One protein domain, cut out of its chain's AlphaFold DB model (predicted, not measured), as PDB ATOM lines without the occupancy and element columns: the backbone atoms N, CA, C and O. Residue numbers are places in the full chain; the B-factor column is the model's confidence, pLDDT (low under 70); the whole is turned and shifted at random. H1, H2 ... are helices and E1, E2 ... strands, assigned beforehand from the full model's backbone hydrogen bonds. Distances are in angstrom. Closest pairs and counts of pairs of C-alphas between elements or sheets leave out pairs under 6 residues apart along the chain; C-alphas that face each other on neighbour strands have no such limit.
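Overview. This is residues 108 to 183 of the 331 residues of an uncharacterized protein of Porphyra umbilicalis (UniProt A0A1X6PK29). A long, twisted three-stranded sheet has a short helix, H2, running along its edge strand E1, while H1 only grazes the sheet. Past one end of the sheet a loop with the small helix H3 reaches away, and residues 161 to 167 stick out free. The printed part has 76 residues, with H1, H2, E1, E2, H3, E3 in chain order; the sheet order is E1, E2, E3, antiparallel, and the class is mixed. It is loose, with a radius of gyration of the C-alphas of 15.2 A, and only just flat, spanning 48 by 27 by 15 A.

Along the chain. H1, residues 108 to 115, begins at C-alpha 108 (-16.774, 40.355, -17.464). H2 holds residues 117 to 125 and is 11.9 A long. E1 holds residues 129 to 134, 13.3 A, and E2 residues 146 to 155, 27.8 A. H3 is residues 165 to 168. E3, residues 175 to 182, 23.0 A, ends at C-alpha 182 (-17.166, 36.875, -25.462).

Arrangement. E1 and E2 form an antiparallel hairpin, with N 133 and O 152 2.8 A apart, within hydrogen-bond range. E2 and E3 are antiparallel, with N 149 and O 179 2.9 A apart, within that range. H2 is on the sheet at a height of 6.9 A, only just over E1 with 3 C-alphas, and runs along it at 15 degrees on the local plane; their closest C-alphas, Val 124 and Thr 130, are 5.7 A apart. H1 and H2 are close but not clearly touching; their closest C-alphas, Leu 113 and Phe 119, are 6.7 A apart. H3 is not on the sheet. Every O i to N i+4 pair is within range in H1 and H2; H3 is too short for one.

Size, cuts and confidence. The C-alphas farthest apart, Pro 144 and Phe 163, are 48.3 A apart. The printed part has no cut. The link from E1 to E2 is long. Residues 170 to 172 have pLDDT under 70.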
ATOM      1  N   ASP A 108     -16.056  39.110 -17.198       82.00
ATOM      2  CA  ASP A 108     -16.774  40.355 -17.464       82.00
ATOM      3  C   ASP A 108     -16.204  41.518 -16.644       82.00
ATOM      4  O   ASP A 108     -15.802  42.534 -17.209       82.00
ATOM      5  N   LEU A 109     -16.054  41.317 -15.334       84.75
ATOM      6  CA  LEU A 109     -15.502  42.326 -14.435       84.75
ATOM      7  C   LEU A 109     -14.025  42.627 -14.742       84.75
ATOM      8  O   LEU A 109     -13.589  43.771 -14.639       84.75
ATOM      9  N   PHE A 110     -13.246  41.629 -15.166       86.56
ATOM     10  CA  PHE A 110     -11.873  41.846 -15.631       86.56
ATOM     11  C   PHE A 110     -11.817  42.790 -16.843       86.56
ATOM     12  O   PHE A 110     -11.003  43.718 -16.861       86.56
ATOM     13  N   TRP A 111     -12.673  42.568 -17.845       84.69
ATOM     14  CA  TRP A 111     -12.711  43.412 -19.041       84.69
ATOM     15  C   TRP A 111     -13.220  44.820 -18.736       84.69
ATOM     16  O   TRP A 111     -12.639  45.782 -19.237       84.69
ATOM     17  N   GLU A 112     -14.224  44.945 -17.865       84.88
ATOM     18  CA  GLU A 112     -14.732  46.236 -17.397       84.88
ATOM     19  C   GLU A 112     -13.640  47.034 -16.676       84.88
ATOM     20  O   GLU A 112     -13.345  48.165 -17.061       84.88
ATOM     21  N   LEU A 113     -12.954  46.426 -15.698       86.94
ATOM     22  CA  LEU A 113     -11.859  47.072 -14.969       86.94
ATOM     23  C   LEU A 113     -10.759  47.566 -15.909       86.94
ATOM     24  O   LEU A 113     -10.278  48.690 -15.754       86.94
ATOM     25  N   ARG A 114     -10.388  46.762 -16.911       85.19
ATOM     26  CA  ARG A 114      -9.363  47.124 -17.900       85.19
ATOM     27  C   ARG A 114      -9.751  48.269 -18.825       85.19
ATOM     28  O   ARG A 114      -8.858  48.843 -19.447       85.19
ATOM     29  N   ASP A 115     -11.037  48.542 -18.990       84.31
ATOM     30  CA  ASP A 115     -11.531  49.659 -19.799       84.31
ATOM     31  C   ASP A 115     -11.697  50.942 -18.974       84.31
ATOM     32  O   ASP A 115     -11.826  52.031 -19.531       84.31
ATOM     33  N   THR A 116     -11.638  50.853 -17.638       87.31
ATOM     34  CA  THR A 116     -11.807  52.039 -16.793       87.31
ATOM     35  C   THR A 116     -10.673  53.056 -16.995       87.31
ATOM     36  O   THR A 116      -9.489  52.701 -16.925       87.31
ATOM     37  N   PRO A 117     -10.991  54.360 -17.138       87.25
ATOM     38  CA  PRO A 117      -9.975  55.408 -17.232       87.25
ATOM     39  C   PRO A 117      -9.035  55.439 -16.022       87.25
ATOM     40  O   PRO A 117      -7.857  55.753 -16.166       87.25
ATOM     41  N   ALA A 118      -9.540  55.088 -14.835       88.56
ATOM     42  CA  ALA A 118      -8.747  55.020 -13.613       88.56
ATOM     43  C   ALA A 118      -7.654  53.946 -13.698       88.56
ATOM     44  O   ALA A 118      -6.502  54.230 -13.376       88.56
ATOM     45  N   PHE A 119      -7.990  52.743 -14.179       87.50
ATOM     46  CA  PHE A 119      -7.011  51.679 -14.386       87.50
ATOM     47  C   PHE A 119      -5.976  52.068 -15.443       87.50
ATOM     48  O   PHE A 119      -4.776  51.960 -15.203       87.50
ATOM     49  N   LEU A 120      -6.422  52.579 -16.594       87.06
ATOM     50  CA  LEU A 120      -5.520  52.987 -17.674       87.06
ATOM     51  C   LEU A 120      -4.558  54.094 -17.228       87.06
ATOM     52  O   LEU A 120      -3.366  54.035 -17.530       87.06
ATOM     53  N   LYS A 121      -5.060  55.070 -16.465       88.69
ATOM     54  CA  LYS A 121      -4.238  56.130 -15.883       88.69
ATOM     55  C   LYS A 121      -3.228  55.568 -14.886       88.69
ATOM     56  O   LYS A 121      -2.056  55.907 -14.976       88.69
ATOM     57  N   HIS A 122      -3.654  54.677 -13.992       89.81
ATOM     58  CA  HIS A 122      -2.769  54.044 -13.015       89.81
ATOM     59  C   HIS A 122      -1.590  53.324 -13.683       89.81
ATOM     60  O   HIS A 122      -0.455  53.501 -13.262       89.81
ATOM     61  N   VAL A 123      -1.826  52.598 -14.780       87.81
ATOM     62  CA  VAL A 123      -0.759  51.910 -15.531       87.81
ATOM     63  C   VAL A 123       0.290  52.882 -16.098       87.81
ATOM     64  O   VAL A 123       1.474  52.542 -16.190       87.81
ATOM     65  N   VAL A 124      -0.128  54.089 -16.487       87.94
ATOM     66  CA  VAL A 124       0.777  55.143 -16.973       87.94
ATOM     67  C   VAL A 124       1.490  55.846 -15.814       87.94
ATOM     68  O   VAL A 124       2.697  56.096 -15.876       87.94
ATOM     69  N   ASP A 125       0.760  56.140 -14.739       89.12
ATOM     70  CA  ASP A 125       1.288  56.796 -13.542       89.12
ATOM     71  C   ASP A 125       2.374  55.929 -12.875       89.12
ATOM     72  O   ASP A 125       3.441  56.447 -12.537       89.12
ATOM     73  N   ASP A 126       2.174  54.608 -12.831       90.25
ATOM     74  CA  ASP A 126       3.121  53.605 -12.316       90.25
ATOM     75  C   ASP A 126       4.334  53.360 -13.234       90.25
ATOM     76  O   ASP A 126       5.173  52.502 -12.957       90.25
ATOM     77  N   LYS A 127       4.457  54.111 -14.337       86.44
ATOM     78  CA  LYS A 127       5.571  54.014 -15.297       86.44
ATOM     79  C   LYS A 127       5.729  52.625 -15.912       86.44
ATOM     80  O   LYS A 127       6.827  52.258 -16.324       86.44
ATOM     81  N   LEU A 128       4.640  51.866 -16.023       84.38
ATOM     82  CA  LEU A 128       4.633  50.625 -16.801       84.38
ATOM     83  C   LEU A 128       4.507  50.943 -18.294       84.38
ATOM     84  O   LEU A 128       5.193  50.353 -19.133       84.38
ATOM     85  N   LEU A 129       3.668  51.927 -18.618       89.06
ATOM     86  CA  LEU A 129       3.483  52.456 -19.964       89.06
ATOM     87  C   LEU A 129       3.732  53.965 -19.979       89.06
ATOM     88  O   LEU A 129       3.456  54.666 -19.011       89.06
ATOM     89  N   THR A 130       4.227  54.476 -21.100       87.69
ATOM     90  CA  THR A 130       4.348  55.921 -21.343       87.69
ATOM     91  C   THR A 130       3.006  56.513 -21.757       87.69
ATOM     92  O   THR A 130       2.660  57.631 -21.384       87.69
ATOM     93  N   SER A 131       2.248  55.759 -22.549       88.44
ATOM     94  CA  SER A 131       0.935  56.149 -23.042       88.44
ATOM     95  C   SER A 131       0.092  54.913 -23.323       88.44
ATOM     96  O   SER A 131       0.614  53.839 -23.634       88.44
ATOM     97  N   ILE A 132      -1.223  55.085 -23.218       91.62
ATOM     98  CA  ILE A 132      -2.210  54.077 -23.581       91.62
ATOM     99  C   ILE A 132      -3.463  54.768 -24.110       91.62
ATOM    100  O   ILE A 132      -3.955  55.731 -23.523       91.62
ATOM    101  N   THR A 133      -3.972  54.278 -25.231       89.81
ATOM    102  CA  THR A 133      -5.237  54.691 -25.832       89.81
ATOM    103  C   THR A 133      -6.022  53.448 -26.216       89.81
ATOM    104  O   THR A 133      -5.457  52.420 -26.582       89.81
ATOM    105  N   SER A 134      -7.341  53.510 -26.083       88.88
ATOM    106  CA  SER A 134      -8.213  52.379 -26.374       88.88
ATOM    107  C   SER A 134      -9.458  52.865 -27.089       88.88
ATOM    108  O   SER A 134     -10.024  53.893 -26.714       88.88
ATOM    109  N   THR A 135      -9.895  52.128 -28.106       90.69
ATOM    110  CA  THR A 135     -11.240  52.317 -28.651       90.69
ATOM    111  C   THR A 135     -12.276  51.805 -27.644       90.69
ATOM    112  O   THR A 135     -11.950  50.929 -26.836       90.69
ATOM    113  N   PRO A 136     -13.527  52.284 -27.692       89.25
ATOM    114  CA  PRO A 136     -14.627  51.616 -27.006       89.25
ATOM    115  C   PRO A 136     -14.809  50.180 -27.536       89.25
ATOM    116  O   PRO A 136     -14.526  49.939 -28.718       89.25
ATOM    117  N   PRO A 137     -15.280  49.228 -26.713       89.69
ATOM    118  CA  PRO A 137     -15.668  47.901 -27.184       89.69
ATOM    119  C   PRO A 137     -16.805  47.980 -28.213       89.69
ATOM    120  O   PRO A 137     -17.810  48.656 -27.990       89.69
ATOM    121  N   THR A 138     -16.675  47.264 -29.328       91.44
ATOM    122  CA  THR A 138     -17.709  47.159 -30.370       91.44
ATOM    123  C   THR A 138     -18.060  45.700 -30.642       91.44
ATOM    124  O   THR A 138     -17.280  44.797 -30.344       91.44
ATOM    125  N   ALA A 139     -19.248  45.442 -31.191       92.00
ATOM    126  CA  ALA A 139     -19.623  44.093 -31.605       92.00
ATOM    127  C   ALA A 139     -18.694  43.598 -32.726       92.00
ATOM    128  O   ALA A 139     -18.398  44.332 -33.672       92.00
ATOM    129  N   HIS A 140     -18.238  42.349 -32.628       91.69
ATOM    130  CA  HIS A 140     -17.402  41.735 -33.650       91.69
ATOM    131  C   HIS A 140     -18.210  41.559 -34.950       91.69
ATOM    132  O   HIS A 140     -19.335  41.063 -34.902       91.69
ATOM    133  N   PRO A 141     -17.660  41.904 -36.130       87.06
ATOM    134  CA  PRO A 141     -18.433  41.970 -37.375       87.06
ATOM    135  C   PRO A 141     -18.993  40.619 -37.835       87.06
ATOM    136  O   PRO A 141     -20.011  40.569 -38.518       87.06
ATOM    137  N   THR A 142     -18.320  39.522 -37.490       90.25
ATOM    138  CA  THR A 142     -18.655  38.174 -37.977       90.25
ATOM    139  C   THR A 142     -18.986  37.171 -36.878       90.25
ATOM    140  O   THR A 142     -19.439  36.073 -37.187       90.25
ATOM    141  N   LEU A 143     -18.746  37.513 -35.607       87.81
ATOM    142  CA  LEU A 143     -18.916  36.581 -34.495       87.81
ATOM    143  C   LEU A 143     -20.048  37.089 -33.599       87.81
ATOM    144  O   LEU A 143     -19.903  38.171 -33.025       87.81
ATOM    145  N   PRO A 144     -21.164  36.345 -33.477       87.75
ATOM    146  CA  PRO A 144     -22.234  36.723 -32.567       87.75
ATOM    147  C   PRO A 144     -21.726  36.697 -31.121       87.75
ATOM    148  O   PRO A 144     -20.789  35.963 -30.792       87.75
ATOM    149  N   ASP A 145     -22.326  37.529 -30.271       87.50
ATOM    150  CA  ASP A 145     -22.027  37.617 -28.835       87.50
ATOM    151  C   ASP A 145     -20.537  37.795 -28.515       87.50
ATOM    152  O   ASP A 145     -20.027  37.307 -27.509       87.50
ATOM    153  N   THR A 146     -19.812  38.481 -29.394       89.50
ATOM    154  CA  THR A 146     -18.379  38.725 -29.260       89.50
ATOM    155  C   THR A 146     -18.119  40.220 -29.369       89.50
ATOM    156  O   THR A 146     -18.674  40.898 -30.232       89.50
ATOM    157  N   LEU A 147     -17.268  40.732 -28.487       89.31
ATOM    158  CA  LEU A 147     -16.796  42.108 -28.487       89.31
ATOM    159  C   LEU A 147     -15.363  42.166 -29.001       89.31
ATOM    160  O   LEU A 147     -14.576  41.238 -28.802       89.31
ATOM    161  N   THR A 148     -15.024  43.271 -29.653       91.94
ATOM    162  CA  THR A 148     -13.672  43.571 -30.104       91.94
ATOM    163  C   THR A 148     -13.265  44.990 -29.737       91.94
ATOM    164  O   THR A 148     -14.102  45.880 -29.575       91.94
ATOM    165  N   ARG A 149     -11.960  45.191 -29.566       90.88
ATOM    166  CA  ARG A 149     -11.354  46.470 -29.204       90.88
ATOM    167  C   ARG A 149      -9.946  46.555 -29.764       90.88
ATOM    168  O   ARG A 149      -9.240  45.550 -29.817       90.88
ATOM    169  N   THR A 150      -9.523  47.759 -30.133       91.38
ATOM    170  CA  THR A 150      -8.121  48.033 -30.456       91.38
ATOM    171  C   THR A 150      -7.531  48.949 -29.396       91.38
ATOM    172  O   THR A 150      -8.099  49.993 -29.073       91.38
ATOM    173  N   GLN A 151      -6.396  48.541 -28.842       90.50
ATOM    174  CA  GLN A 151      -5.672  49.265 -27.811       90.50
ATOM    175  C   GLN A 151      -4.262  49.564 -28.313       90.50
ATOM    176  O   GLN A 151      -3.551  48.665 -28.744       90.50
ATOM    177  N   SER A 152      -3.849  50.823 -28.254       91.12
ATOM    178  CA  SER A 152      -2.508  51.251 -28.641       91.12
ATOM    179  C   SER A 152      -1.756  51.745 -27.416       91.12
ATOM    180  O   SER A 152      -2.287  52.522 -26.626       91.12
ATOM    181  N   TYR A 153      -0.520  51.294 -27.226       90.44
ATOM    182  CA  TYR A 153       0.283  51.703 -26.077       90.44
ATOM    183  C   TYR A 153       1.773  51.720 -26.376       90.44
ATOM    184  O   TYR A 153       2.266  50.964 -27.210       90.44
ATOM    185  N   THR A 154       2.502  52.546 -25.634       87.62
ATOM    186  CA  THR A 154       3.964  52.607 -25.699       87.62
ATOM    187  C   THR A 154       4.538  52.137 -24.365       87.62
ATOM    188  O   THR A 154       4.277  52.780 -23.345       87.62
ATOM    189  N   PRO A 155       5.314  51.040 -24.329       84.88
ATOM    190  CA  PRO A 155       5.995  50.599 -23.116       84.88
ATOM    191  C   PRO A 155       6.939  51.677 -22.575       84.88
ATOM    192  O   PRO A 155       7.628  52.342 -23.349       84.88
ATOM    193  N   ALA A 156       6.998  51.834 -21.251       80.62
ATOM    194  CA  ALA A 156       7.913  52.791 -20.627       80.62
ATOM    195  C   ALA A 156       9.378  52.349 -20.736       80.62
ATOM    196  O   ALA A 156      10.281  53.164 -20.917       80.62
ATOM    197  N   THR A 157       9.612  51.039 -20.660       75.81
ATOM    198  CA  THR A 157      10.940  50.446 -20.784       75.81
ATOM    199  C   THR A 157      10.947  49.435 -21.911       75.81
ATOM    200  O   THR A 157      10.226  48.438 -21.869       75.81
ATOM    201  N   VAL A 158      11.817  49.656 -22.888       75.06
ATOM    202  CA  VAL A 158      12.167  48.645 -23.879       75.06
ATOM    203  C   VAL A 158      13.648  48.358 -23.741       75.06
ATOM    204  O   VAL A 158      14.474  49.277 -23.711       75.06
ATOM    205  N   ALA A 159      13.989  47.074 -23.652       70.88
ATOM    206  CA  ALA A 159      15.364  46.612 -23.742       70.88
ATOM    207  C   ALA A 159      15.861  46.798 -25.187       70.88
ATOM    208  O   ALA A 159      15.954  45.854 -25.964       70.88
ATOM    209  N   CYS A 160      16.117  48.050 -25.560       70.88
ATOM    210  CA  CYS A 160      16.752  48.434 -26.808       70.88
ATOM    211  C   CYS A 160      18.228  48.730 -26.512       70.88
ATOM    212  O   CYS A 160      18.483  49.581 -25.650       70.88
ATOM    213  N   PRO A 161      19.183  48.050 -27.175       76.06
ATOM    214  CA  PRO A 161      20.604  48.359 -27.058       76.06
ATOM    215  C   PRO A 161      20.882  49.847 -27.303       76.06
ATOM    216  O   PRO A 161      20.319  50.436 -28.225       76.06
ATOM    217  N   ASP A 162      21.767  50.450 -26.505       74.38
ATOM    218  CA  ASP A 162      21.987  51.905 -26.516       74.38
ATOM    219  C   ASP A 162      22.395  52.455 -27.887       74.38
ATOM    220  O   ASP A 162      22.002  53.561 -28.241       74.38
ATOM    221  N   PHE A 163      23.100  51.668 -28.702       80.38
ATOM    222  CA  PHE A 163      23.490  52.070 -30.056       80.38
ATOM    223  C   PHE A 163      22.320  52.107 -31.058       80.38
ATOM    224  O   PHE A 163      22.417  52.783 -32.078       80.38
ATOM    225  N   LEU A 164      21.211  51.405 -30.787       75.44
ATOM    226  CA  LEU A 164      20.011  51.415 -31.636       75.44
ATOM    227  C   LEU A 164      19.008  52.491 -31.218       75.44
ATOM    228  O   LEU A 164      18.234  52.953 -32.053       75.44
ATOM    229  N   ARG A 165      19.015  52.918 -29.950       70.00
ATOM    230  CA  ARG A 165      18.057  53.911 -29.434       70.00
ATOM    231  C   ARG A 165      18.016  55.211 -30.256       70.00
ATOM    232  O   ARG A 165      16.905  55.636 -30.570       70.00
ATOM    233  N   PRO A 166      19.151  55.813 -30.674       76.12
ATOM    234  CA  PRO A 166      19.134  57.024 -31.496       76.12
ATOM    235  C   PRO A 166      18.534  56.814 -32.891       76.12
ATOM    236  O   PRO A 166      17.986  57.751 -33.459       76.12
ATOM    237  N   LEU A 167      18.633  55.600 -33.442       77.56
ATOM    238  CA  LEU A 167      18.149  55.270 -34.788       77.56
ATOM    239  C   LEU A 167      16.647  54.973 -34.811       77.56
ATOM    240  O   LEU A 167      15.970  55.250 -35.794       77.56
ATOM    241  N   VAL A 168      16.144  54.374 -33.734       74.00
ATOM    242  CA  VAL A 168      14.769  53.875 -33.632       74.00
ATOM    243  C   VAL A 168      13.818  54.980 -33.147       74.00
ATOM    244  O   VAL A 168      12.647  54.997 -33.513       74.00
ATOM    245  N   GLY A 169      14.320  55.959 -32.389       70.31
ATOM    246  CA  GLY A 169      13.497  57.032 -31.831       70.31
ATOM    247  C   GLY A 169      12.589  56.556 -30.689       70.31
ATOM    248  O   GLY A 169      12.536  55.375 -30.345       70.31
ATOM    249  N   SER A 170      11.880  57.493 -30.055       62.78
ATOM    250  CA  SER A 170      11.058  57.229 -28.860       62.78
ATOM    251  C   SER A 170       9.683  56.615 -29.158       62.78
ATOM    252  O   SER A 170       9.053  56.063 -28.260       62.78
ATOM    253  N   THR A 171       9.208  56.691 -30.402       61.00
ATOM    254  CA  THR A 171       7.858  56.260 -30.811       61.00
ATOM    255  C   THR A 171       7.819  54.892 -31.484       61.00
ATOM    256  O   THR A 171       6.744  54.315 -31.632       61.00
ATOM    257  N   ALA A 172       8.964  54.330 -31.865       64.19
ATOM    258  CA  ALA A 172       9.017  53.106 -32.663       64.19
ATOM    259  C   ALA A 172       8.710  51.813 -31.891       64.19
ATOM    260  O   ALA A 172       8.700  50.733 -32.475       64.19
ATOM    261  N   PHE A 173       8.420  51.917 -30.594       74.56
ATOM    262  CA  PHE A 173       7.952  50.795 -29.782       74.56
ATOM    263  C   PHE A 173       6.459  50.867 -29.461       74.56
ATOM    264  O   PHE A 173       5.997  50.162 -28.565       74.56
ATOM    265  N   ALA A 174       5.705  51.720 -30.161       84.00
ATOM    266  CA  ALA A 174       4.254  51.710 -30.068       84.00
ATOM    267  C   ALA A 174       3.715  50.337 -30.498       84.00
ATOM    268  O   ALA A 174       4.054  49.815 -31.561       84.00
ATOM    269  N   VAL A 175       2.876  49.755 -29.650       87.56
ATOM    270  CA  VAL A 175       2.220  48.473 -29.873       87.56
ATOM    271  C   VAL A 175       0.748  48.723 -30.150       87.56
ATOM    272  O   VAL A 175       0.109  49.506 -29.448       87.56
ATOM    273  N   THR A 176       0.216  48.024 -31.147       91.06
ATOM    274  CA  THR A 176      -1.221  47.939 -31.413       91.06
ATOM    275  C   THR A 176      -1.693  46.535 -31.059       91.06
ATOM    276  O   THR A 176      -1.220  45.553 -31.625       91.06
ATOM    277  N   ASP A 177      -2.607  46.456 -30.101       90.50
ATOM    278  CA  ASP A 177      -3.183  45.233 -29.558       90.50
ATOM    279  C   ASP A 177      -4.649  45.109 -29.991       90.50
ATOM    280  O   ASP A 177      -5.473  45.987 -29.717       90.50
ATOM    281  N   HIS A 178      -4.966  44.019 -30.689       90.44
ATOM    282  CA  HIS A 178      -6.308  43.705 -31.167       90.44
ATOM    283  C   HIS A 178      -6.922  42.636 -30.271       90.44
ATOM    284  O   HIS A 178      -6.510  41.476 -30.278       90.44
ATOM    285  N   GLN A 179      -7.929  43.040 -29.507       90.19
ATOM    286  CA  GLN A 179      -8.539  42.229 -28.467       90.19
ATOM    287  C   GLN A 179      -9.925  41.771 -28.909       90.19
ATOM    288  O   GLN A 179     -10.697  42.547 -29.475       90.19
ATOM    289  N   THR A 180     -10.245  40.516 -28.598       89.88
ATOM    290  CA  THR A 180     -11.546  39.907 -28.886       89.88
ATOM    291  C   THR A 180     -11.953  39.017 -27.716       89.88
ATOM    292  O   THR A 180     -11.155  38.196 -27.263       89.88
ATOM    293  N   TRP A 181     -13.179  39.168 -27.213       88.88
ATOM    294  CA  TRP A 181     -13.699  38.370 -26.097       88.88
ATOM    295  C   TRP A 181     -15.211  38.159 -26.194       88.88
ATOM    296  O   TRP A 181     -15.911  38.894 -26.883       88.88
ATOM    297  N   ALA A 182     -15.730  37.141 -25.504       87.25
ATOM    298  CA  ALA A 182     -17.166  36.875 -25.462       87.25
ATOM    299  C   ALA A 182     -17.902  37.960 -24.659       87.25
ATOM    300  O   ALA A 182     -17.479  38.315 -23.557       87.25
ATOM    301  N   ALA A 183     -19.015  38.455 -25.196       82.12
ATOM    302  CA  ALA A 183     -19.931  39.328 -24.480       82.12
ATOM    303  C   ALA A 183     -20.538  38.579 -23.284       82.12
ATOM    304  O   ALA A 183     -20.782  37.369 -23.342       82.12
TER     305      ALA A 183